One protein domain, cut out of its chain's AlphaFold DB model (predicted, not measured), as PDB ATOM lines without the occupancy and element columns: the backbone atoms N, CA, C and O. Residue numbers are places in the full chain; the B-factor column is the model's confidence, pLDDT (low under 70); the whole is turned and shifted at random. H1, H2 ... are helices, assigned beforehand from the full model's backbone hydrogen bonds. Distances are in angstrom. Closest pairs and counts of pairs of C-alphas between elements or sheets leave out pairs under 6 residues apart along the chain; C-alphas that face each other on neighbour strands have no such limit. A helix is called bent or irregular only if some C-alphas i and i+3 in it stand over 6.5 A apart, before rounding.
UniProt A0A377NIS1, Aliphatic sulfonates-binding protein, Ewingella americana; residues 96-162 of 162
ATOM      1  N   TYR A  96     195.284 165.311 142.800       73.69
ATOM      2  CA  TYR A  96     194.308 164.892 141.807       73.69
ATOM      3  C   TYR A  96     194.990 164.730 140.454       73.69
ATOM      4  O   TYR A  96     195.706 165.621 139.996       73.69
ATOM      5  N   THR A  97     194.725 163.604 139.800       77.19
ATOM      6  CA  THR A  97     195.108 163.374 138.407       77.19
ATOM      7  C   THR A  97     193.865 163.515 137.547       77.19
ATOM      8  O   THR A  97     192.857 162.858 137.804       77.19
ATOM      9  N   PHE A  98     193.944 164.353 136.517       83.69
ATOM     10  CA  PHE A  98     192.857 164.560 135.567       83.69
ATOM     11  C   PHE A  98     193.277 164.092 134.177       83.69
ATOM     12  O   PHE A  98     194.390 164.373 133.732       83.69
ATOM     13  N   TYR A  99     192.361 163.430 133.475       87.69
ATOM     14  CA  TYR A  99     192.469 163.199 132.040       87.69
ATOM     15  C   TYR A  99     191.641 164.261 131.323       87.69
ATOM     16  O   TYR A  99     190.458 164.436 131.612       87.69
ATOM     17  N   LEU A 100     192.274 165.000 130.414       90.50
ATOM     18  CA  LEU A 100     191.636 166.081 129.670       90.50
ATOM     19  C   LEU A 100     191.377 165.628 128.233       90.50
ATOM     20  O   LEU A 100     192.260 165.075 127.579       90.50
ATOM     21  N   ALA A 101     190.176 165.907 127.734       93.94
ATOM     22  CA  ALA A 101     189.797 165.684 126.346       93.94
ATOM     23  C   ALA A 101     189.118 166.933 125.779       93.94
ATOM     24  O   ALA A 101     188.551 167.744 126.515       93.94
ATOM     25  N   SER A 102     189.155 167.097 124.455       96.81
ATOM     26  CA  SER A 102     188.370 168.155 123.813       96.81
ATOM     27  C   SER A 102     186.876 167.911 124.035       96.81
ATOM     28  O   SER A 102     186.416 166.769 123.959       96.81
ATOM     29  N   ARG A 103     186.108 168.988 124.240       96.81
ATOM     30  CA  ARG A 103     184.648 168.911 124.399       96.81
ATOM     31  C   ARG A 103     183.993 168.158 123.239       96.81
ATOM     32  O   ARG A 103     183.236 167.228 123.464       96.81
ATOM     33  N   LYS A 104     184.380 168.487 122.000       97.94
ATOM     34  CA  LYS A 104     183.878 167.813 120.795       97.94
ATOM     35  C   LYS A 104     184.060 166.296 120.866       97.94
ATOM     36  O   LYS A 104     183.130 165.568 120.540       97.94
ATOM     37  N   PHE A 105     185.235 165.818 121.274       97.56
ATOM     38  CA  PHE A 105     185.487 164.383 121.397       97.56
ATOM     39  C   PHE A 105     184.627 163.745 122.491       97.56
ATOM     40  O   PHE A 105     183.978 162.739 122.224       97.56
ATOM     41  N   ALA A 106     184.603 164.344 123.684       96.19
ATOM     42  CA  ALA A 106     183.852 163.819 124.821       96.19
ATOM     43  C   ALA A 106     182.342 163.744 124.535       96.19
ATOM     44  O   ALA A 106     181.715 162.738 124.849       96.19
ATOM     45  N   ASP A 107     181.789 164.761 123.866       97.12
ATOM     46  CA  ASP A 107     180.361 164.830 123.542       97.12
ATOM     47  C   ASP A 107     179.990 163.920 122.355       97.12
ATOM     48  O   ASP A 107     178.907 163.342 122.330       97.12
ATOM     49  N   THR A 108     180.880 163.770 121.363       98.31
ATOM     50  CA  THR A 108     180.610 162.948 120.161       98.31
ATOM     51  C   THR A 108     180.832 161.457 120.420       98.31
ATOM     52  O   THR A 108     180.125 160.620 119.860       98.31
ATOM     53  N   TYR A 109     181.816 161.106 121.252       97.62
ATOM     54  CA  TYR A 109     182.224 159.722 121.506       97.62
ATOM     55  C   TYR A 109     182.281 159.393 123.009       97.62
ATOM     56  O   TYR A 109     183.318 158.918 123.486       97.62
ATOM     57  N   PRO A 110     181.188 159.590 123.771       96.69
ATOM     58  CA  PRO A 110     181.199 159.418 125.226       96.69
ATOM     59  C   PRO A 110     181.585 157.992 125.640       96.69
ATOM     60  O   PRO A 110     182.449 157.803 126.489       96.69
ATOM     61  N   GLN A 111     181.054 156.979 124.949       97.38
ATOM     62  CA  GLN A 111     181.360 155.568 125.219       97.38
ATOM     63  C   GLN A 111     182.834 155.219 124.963       97.38
ATOM     64  O   GLN A 111     183.415 154.375 125.642       97.38
ATOM     65  N   THR A 112     183.456 155.847 123.962       96.69
ATOM     66  CA  THR A 112     184.885 155.652 123.688       96.69
ATOM     67  C   THR A 112     185.729 156.343 124.750       96.69
ATOM     68  O   THR A 112     186.711 155.764 125.208       96.69
ATOM     69  N   ALA A 113     185.347 157.553 125.164       94.88
ATOM     70  CA  ALA A 113     186.020 158.269 126.242       94.88
ATOM     71  C   ALA A 113     185.985 157.469 127.557       94.88
ATOM     72  O   ALA A 113     187.028 157.311 128.190       94.88
ATOM     73  N   GLU A 114     184.833 156.891 127.912       95.00
ATOM     74  CA  GLU A 114     184.687 156.001 129.073       95.00
ATOM     75  C   GLU A 114     185.618 154.789 128.982       95.00
ATOM     76  O   GLU A 114     186.412 154.558 129.891       95.00
ATOM     77  N   LYS A 115     185.620 154.073 127.847       95.94
ATOM     78  CA  LYS A 115     186.513 152.919 127.641       95.94
ATOM     79  C   LYS A 115     187.991 153.273 127.792       95.94
ATOM     80  O   LYS A 115     188.746 152.489 128.358       95.94
ATOM     81  N   VAL A 116     188.414 154.436 127.294       94.44
ATOM     82  CA  VAL A 116     189.800 154.902 127.453       94.44
ATOM     83  C   VAL A 116     190.127 155.117 128.930       94.44
ATOM     84  O   VAL A 116     191.176 154.670 129.388       94.44
ATOM     85  N   VAL A 117     189.240 155.768 129.687       91.75
ATOM     86  CA  VAL A 117     189.444 155.997 131.127       91.75
ATOM     87  C   VAL A 117     189.473 154.676 131.903       91.75
ATOM     88  O   VAL A 117     190.344 154.497 132.758       91.75
ATOM     89  N   ASP A 118     188.586 153.737 131.582       92.31
ATOM     90  CA  ASP A 118     188.545 152.415 132.212       92.31
ATOM     91  C   ASP A 118     189.821 151.610 131.945       92.31
ATOM     92  O   ASP A 118     190.383 151.015 132.868       92.31
ATOM     93  N   GLU A 119     190.324 151.629 130.712       92.31
ATOM     94  CA  GLU A 119     191.568 150.941 130.366       92.31
ATOM     95  C   GLU A 119     192.770 151.579 131.076       92.31
ATOM     96  O   GLU A 119     193.598 150.884 131.667       92.31
ATOM     97  N   LEU A 120     192.836 152.915 131.123       88.88
ATOM     98  CA  LEU A 120     193.879 153.633 131.865       88.88
ATOM     99  C   LEU A 120     193.855 153.297 133.361       88.88
ATOM    100  O   LEU A 120     194.914 153.164 133.984       88.88
ATOM    101  N   LYS A 121     192.665 153.115 133.945       84.94
ATOM    102  CA  LYS A 121     192.504 152.660 135.329       84.94
ATOM    103  C   LYS A 121     193.042 151.240 135.514       84.94
ATOM    104  O   LYS A 121     193.812 151.002 136.443       84.94
ATOM    105  N   GLN A 122     192.703 150.313 134.618       85.81
ATOM    106  CA  GLN A 122     193.214 148.938 134.672       85.81
ATOM    107  C   GLN A 122     194.743 148.883 134.550       85.81
ATOM    108  O   GLN A 122     195.400 148.182 135.326       85.81
ATOM    109  N   LEU A 123     195.316 149.667 133.633       84.44
ATOM    110  CA  LEU A 123     196.763 149.767 133.440       84.44
ATOM    111  C   LEU A 123     197.470 150.378 134.655       84.44
ATOM    112  O   LEU A 123     198.539 149.901 135.037       84.44
ATOM    113  N   SER A 124     196.868 151.383 135.297       79.69
ATOM    114  CA  SER A 124     197.413 152.002 136.516       79.69
ATOM    115  C   SER A 124     197.444 151.024 137.698       79.69
ATOM    116  O   SER A 124     198.381 151.027 138.496       79.69
ATOM    117  N   ASP A 125     196.453 150.136 137.786       78.69
ATOM    118  CA  ASP A 125     196.375 149.107 138.823       78.69
ATOM    119  C   ASP A 125     197.337 147.933 138.585       78.69
ATOM    120  O   ASP A 125     197.734 147.249 139.534       78.69
ATOM    121  N   TRP A 126     197.687 147.642 137.331       76.81
ATOM    122  CA  TRP A 126     198.402 146.422 136.947       76.81
ATOM    123  C   TRP A 126     199.742 146.205 137.686       76.81
ATOM    124  O   TRP A 126     199.966 145.088 138.181       76.81
ATOM    125  N   PRO A 127     200.599 147.232 137.891       71.00
ATOM    126  CA  PRO A 127     201.799 147.115 138.721       71.00
ATOM    127  C   PRO A 127     201.502 146.744 140.177       71.00
ATOM    128  O   PRO A 127     202.303 146.073 140.823       71.00
ATOM    129  N   THR A 128     200.349 147.117 140.731       68.81
ATOM    130  CA  THR A 128     200.024 146.763 142.122       68.81
ATOM    131  C   THR A 128     199.670 145.283 142.269       68.81
ATOM    132  O   THR A 128     199.995 144.692 143.300       68.81
ATOM    133  N   LYS A 129     199.103 144.668 141.222       73.31
ATOM    134  CA  LYS A 129     198.507 143.323 141.252       73.31
ATOM    135  C   LYS A 129     199.477 142.189 140.915       73.31
ATOM    136  O   LYS A 129     199.236 141.056 141.322       73.31
ATOM    137  N   THR A 130     200.573 142.446 140.193       74.75
ATOM    138  CA  THR A 130     201.493 141.370 139.775       74.75
ATOM    139  C   THR A 130     202.972 141.696 139.978       74.75
ATOM    140  O   THR A 130     203.466 142.773 139.649       74.75
ATOM    141  N   ARG A 131     203.731 140.702 140.459       71.44
ATOM    142  CA  ARG A 131     205.191 140.800 140.635       71.44
ATOM    143  C   ARG A 131     205.928 141.036 139.310       71.44
ATOM    144  O   ARG A 131     206.940 141.732 139.281       71.44
ATOM    145  N   THR A 132     205.414 140.477 138.216       76.62
ATOM    146  CA  THR A 132     205.987 140.637 136.873       76.62
ATOM    147  C   THR A 132     205.861 142.074 136.372       76.62
ATOM    148  O   THR A 132     206.857 142.623 135.903       76.62
ATOM    149  N   ALA A 133     204.692 142.703 136.537       69.62
ATOM    150  CA  ALA A 133     204.478 144.100 136.163       69.62
ATOM    151  C   ALA A 133     205.419 145.038 136.920       69.62
ATOM    152  O   ALA A 133     206.106 145.845 136.301       69.62
ATOM    153  N   ARG A 134     205.548 144.857 138.244       68.88
ATOM    154  CA  ARG A 134     206.512 145.610 139.065       68.88
ATOM    155  C   ARG A 134     207.934 145.477 138.538       68.88
ATOM    156  O   ARG A 134     208.626 146.472 138.366       68.88
ATOM    157  N   ARG A 135     208.371 144.252 138.227       69.12
ATOM    158  CA  ARG A 135     209.723 144.002 137.708       69.12
ATOM    159  C   ARG A 135     209.967 144.690 136.365       69.12
ATOM    160  O   ARG A 135     211.049 145.231 136.167       69.12
ATOM    161  N   ILE A 136     208.993 144.672 135.454       73.69
ATOM    162  CA  ILE A 136     209.097 145.369 134.161       73.69
ATOM    163  C   ILE A 136     209.153 146.881 134.385       73.69
ATOM    164  O   ILE A 136     210.044 147.537 133.849       73.69
ATOM    165  N   PHE A 137     208.261 147.407 135.225       68.31
ATOM    166  CA  PHE A 137     208.204 148.823 135.571       68.31
ATOM    167  C   PHE A 137     209.551 149.306 136.127       68.31
ATOM    168  O   PHE A 137     210.186 150.163 135.524       68.31
ATOM    169  N   TYR A 138     210.079 148.674 137.179       68.62
ATOM    170  CA  TYR A 138     211.364 149.077 137.769       68.62
ATOM    171  C   TYR A 138     212.573 148.858 136.853       68.62
ATOM    172  O   TYR A 138     213.546 149.601 136.961       68.62
ATOM    173  N   ARG A 139     212.538 147.870 135.944       70.38
ATOM    174  CA  ARG A 139     213.646 147.625 135.003       70.38
ATOM    175  C   ARG A 139     213.822 148.774 134.016       70.38
ATOM    176  O   ARG A 139     214.950 149.107 133.674       70.38
ATOM    177  N   HIS A 140     212.721 149.348 133.540       64.06
ATOM    178  CA  HIS A 140     212.751 150.429 132.552       64.06
ATOM    179  C   HIS A 140     212.751 151.822 133.190       64.06
ATOM    180  O   HIS A 140     213.084 152.800 132.527       64.06
ATOM    181  N   LEU A 141     212.417 151.908 134.477       62.59
ATOM    182  CA  LEU A 141     212.258 153.148 135.223       62.59
ATOM    183  C   LEU A 141     212.932 153.037 136.610       62.59
ATOM    184  O   LEU A 141     212.262 153.103 137.637       62.59
ATOM    185  N   PRO A 142     214.267 152.871 136.689       62.97
ATOM    186  CA  PRO A 142     214.963 152.589 137.951       62.97
ATOM    187  C   PRO A 142     214.871 153.727 138.981       62.97
ATOM    188  O   PRO A 142     214.796 153.462 140.181       62.97
ATOM    189  N   VAL A 143     214.775 154.988 138.536       63.56
ATOM    190  CA  VAL A 143     214.548 156.157 139.417       63.56
ATOM    191  C   VAL A 143     213.235 156.049 140.212       63.56
ATOM    192  O   VAL A 143     213.070 156.664 141.263       63.56
ATOM    193  N   TRP A 144     212.315 155.198 139.758       59.00
ATOM    194  CA  TRP A 144     211.002 155.008 140.353       59.00
ATOM    195  C   TRP A 144     210.963 153.936 141.461       59.00
ATOM    196  O   TRP A 144     209.940 153.778 142.122       59.00
ATOM    197  N   ILE A 145     212.080 153.255 141.749       63.47
ATOM    198  CA  ILE A 145     212.187 152.269 142.845       63.47
ATOM    199  C   ILE A 145     211.986 152.925 144.218       63.47
ATOM    200  O   ILE A 145     211.251 152.411 145.058       63.47
ATOM    201  N   LYS A 146     212.628 154.075 144.456       61.84
ATOM    202  CA  LYS A 146     212.516 154.810 145.722       61.84
ATOM    203  C   LYS A 146     211.104 155.383 145.942       61.84
ATOM    204  O   LYS A 146     210.593 155.258 147.057       61.84
ATOM    205  N   PRO A 147     210.459 156.062 144.971       57.28
ATOM    206  CA  PRO A 147     209.117 156.612 145.169       57.28
ATOM    207  C   PRO A 147     208.024 155.541 145.200       57.28
ATOM    208  O   PRO A 147     207.089 155.681 145.984       57.28
ATOM    209  N   PHE A 148     208.180 154.436 144.464       55.72
ATOM    210  CA  PHE A 148     207.271 153.290 144.510       55.72
ATOM    211  C   PHE A 148     207.913 152.085 145.190       55.72
ATOM    212  O   PHE A 148     207.971 151.010 144.607       55.72
ATOM    213  N   GLY A 149     208.371 152.213 146.435       57.03
ATOM    214  CA  GLY A 149     208.602 151.031 147.276       57.03
ATOM    215  C   GLY A 149     207.318 150.180 147.419       57.03
ATOM    216  O   GLY A 149     206.349 150.383 146.696       57.03
ATOM    217  N   PRO A 150     207.216 149.238 148.369       48.12
ATOM    218  CA  PRO A 150     206.070 148.318 148.466       48.12
ATOM    219  C   PRO A 150     204.674 148.956 148.707       48.12
ATOM    220  O   PRO A 150     203.718 148.219 148.939       48.12
ATOM    221  N   LYS A 151     204.523 150.286 148.639       42.28
ATOM    222  CA  LYS A 151     203.257 151.007 148.811       42.28
ATOM    223  C   LYS A 151     202.348 150.908 147.565       42.28
ATOM    224  O   LYS A 151     202.842 150.995 146.441       42.28
ATOM    225  N   PRO A 152     201.027 150.725 147.746       37.44
ATOM    226  CA  PRO A 152     200.064 150.641 146.649       37.44
ATOM    227  C   PRO A 152     199.777 152.005 145.998       37.44
ATOM    228  O   PRO A 152     199.777 153.043 146.653       37.44
ATOM    229  N   TRP A 153     199.490 151.991 144.698       35.88
ATOM    230  CA  TRP A 153     198.933 153.117 143.935       35.88
ATOM    231  C   TRP A 153     197.552 153.500 144.516       35.88
ATOM    232  O   TRP A 153     196.796 152.573 144.811       35.88
ATOM    233  N   PRO A 154     197.180 154.785 144.730       38.22
ATOM    234  CA  PRO A 154     197.798 156.054 144.322       38.22
ATOM    235  C   PRO A 154     198.689 156.697 145.406       38.22
ATOM    236  O   PRO A 154     198.974 157.891 145.335       38.22
ATOM    237  N   ALA A 155     199.139 155.939 146.413       40.16
ATOM    238  CA  ALA A 155     199.916 156.442 147.550       40.16
ATOM    239  C   ALA A 155     201.393 156.749 147.203       40.16
ATOM    240  O   ALA A 155     202.317 156.358 147.924       40.16
ATOM    241  N   CYS A 156     201.632 157.453 146.089       46.38
ATOM    242  CA  CYS A 156     202.874 158.199 145.883       46.38
ATOM    243  C   CYS A 156     203.064 159.170 147.050       46.38
ATOM    244  O   CYS A 156     202.080 159.623 147.620       46.38
ATOM    245  N   ARG A 157     204.308 159.564 147.357       51.47
ATOM    246  CA  ARG A 157     204.712 160.510 148.431       51.47
ATOM    247  C   ARG A 157     204.068 161.912 148.394       51.47
ATOM    248  O   ARG A 157     204.444 162.802 149.155       51.47
ATOM    249  N   LEU A 158     203.114 162.080 147.498       38.31
ATOM    250  CA  LEU A 158     202.283 163.235 147.275       38.31
ATOM    251  C   LEU A 158     200.824 162.976 147.707       38.31
ATOM    252  O   LEU A 158     200.205 163.862 148.272       38.31
ATOM    253  N   ALA A 159     200.273 161.769 147.584       29.39
ATOM    254  CA  ALA A 159     198.954 161.467 148.136       29.39
ATOM    255  C   ALA A 159     199.025 161.245 149.663       29.39
ATOM    256  O   ALA A 159     199.980 160.624 150.143       29.39
ATOM    257  N   PRO A 160     198.032 161.724 150.438       25.97
ATOM    258  CA  PRO A 160     197.974 161.463 151.871       25.97
ATOM    259  C   PRO A 160     197.905 159.954 152.127       25.97
ATOM    260  O   PRO A 160     197.182 159.236 151.431       25.97
ATOM    261  N   SER A 161     198.646 159.461 153.123       26.12
ATOM    262  CA  SER A 161     198.315 158.168 153.717       26.12
ATOM    263  C   SER A 161     196.941 158.297 154.368       26.12
ATOM    264  O   SER A 161     196.742 159.197 155.184       26.12
ATOM    265  N   ALA A 162     196.012 157.435 153.958       28.97
ATOM    266  CA  ALA A 162     194.775 157.204 154.694       28.97
ATOM    267  C   ALA A 162     195.071 156.756 156.132       28.97
ATOM    268  O   ALA A 162     196.105 156.069 156.325       28.97
TER     269      ALA A 162
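AT A GLANCE: This is residues 96 to 162 of the 162 residues of the protein "Aliphatic sulfonates-binding protein" of Ewingella americana (UniProt A0A377NIS1). One long helix, H2, forms the base of a loose, open frame, with a short helix turned about crosswise at each end of it: H1 before its first end and H3 at a corner with its last end. Residues 96 to 102 lead to H1 on one side of H2, and the long tail of residues 141 to 162, with no named element, folds back from H3 towards that same side. The printed part has 67 residues with three named helices, in the order H1, H2, H3, and no named strand; its class is all helix. It is loose, with a radius of gyration of the C-alphas of 15.0 A, and elongated, spanning 41 by 26 by 20 A.

IN THESE COORDINATES: The printed part begins at Tyr 96, whose C-alpha is at (194.308, 164.892, 141.807). H1 holds residues 103 to 108 and is 8.4 A from first to last C-alpha; C-alpha 103 is at (184.648, 168.911, 124.399). H2 holds residues 110 to 129 and is 28.6 A long. It is irregular, but only just: C-alphas 124 and 127 are 6.9 A apart, and its line is a rough one. H3 holds residues 131 to 140, is 14.7 A long and ends with C-alpha 140 at (212.751, 150.429, 132.552).

HOW THE PARTS SIT: H1 and H2 are close but not clearly touching; their closest C-alphas, those of Ala 106 and Ala 113, are 6.1 A apart. Their lines are about perpendicular, at 75 degrees. H2 and H3 touch only at the corner by their link, H2 with residues 126 to 128 alone. The closest C-alphas there, those of Pro 127 and Ala 133, are 4.8 A apart, and the two lines are about perpendicular, at 84 degrees. H1 and H3 are apart. In H1 and H3 each O i to N i+4 pair is within hydrogen-bond range; in H2 it is 14 of 16.

THE WHOLE: The two C-alphas farthest apart, those of Thr 108 and Lys 146, are 41.7 A from each other, while those of the first and last printed residues, Tyr 96 and Ala 162, are 15.0 A apart. The printed part has no cut, and Ala 162 is the chain's last residue. The links H1 to H2 and H2 to H3 are tight, with one residue in each. Residues 107 to 112, of which 110 to 112 belong to H2, stand free, and so do residues 139 to 144. The mean pLDDT of the printed part is 72.1; 29 residues are under 70, namely residue 128, residues 133 to 135, residues 137 to 138 and residues 140 to 162.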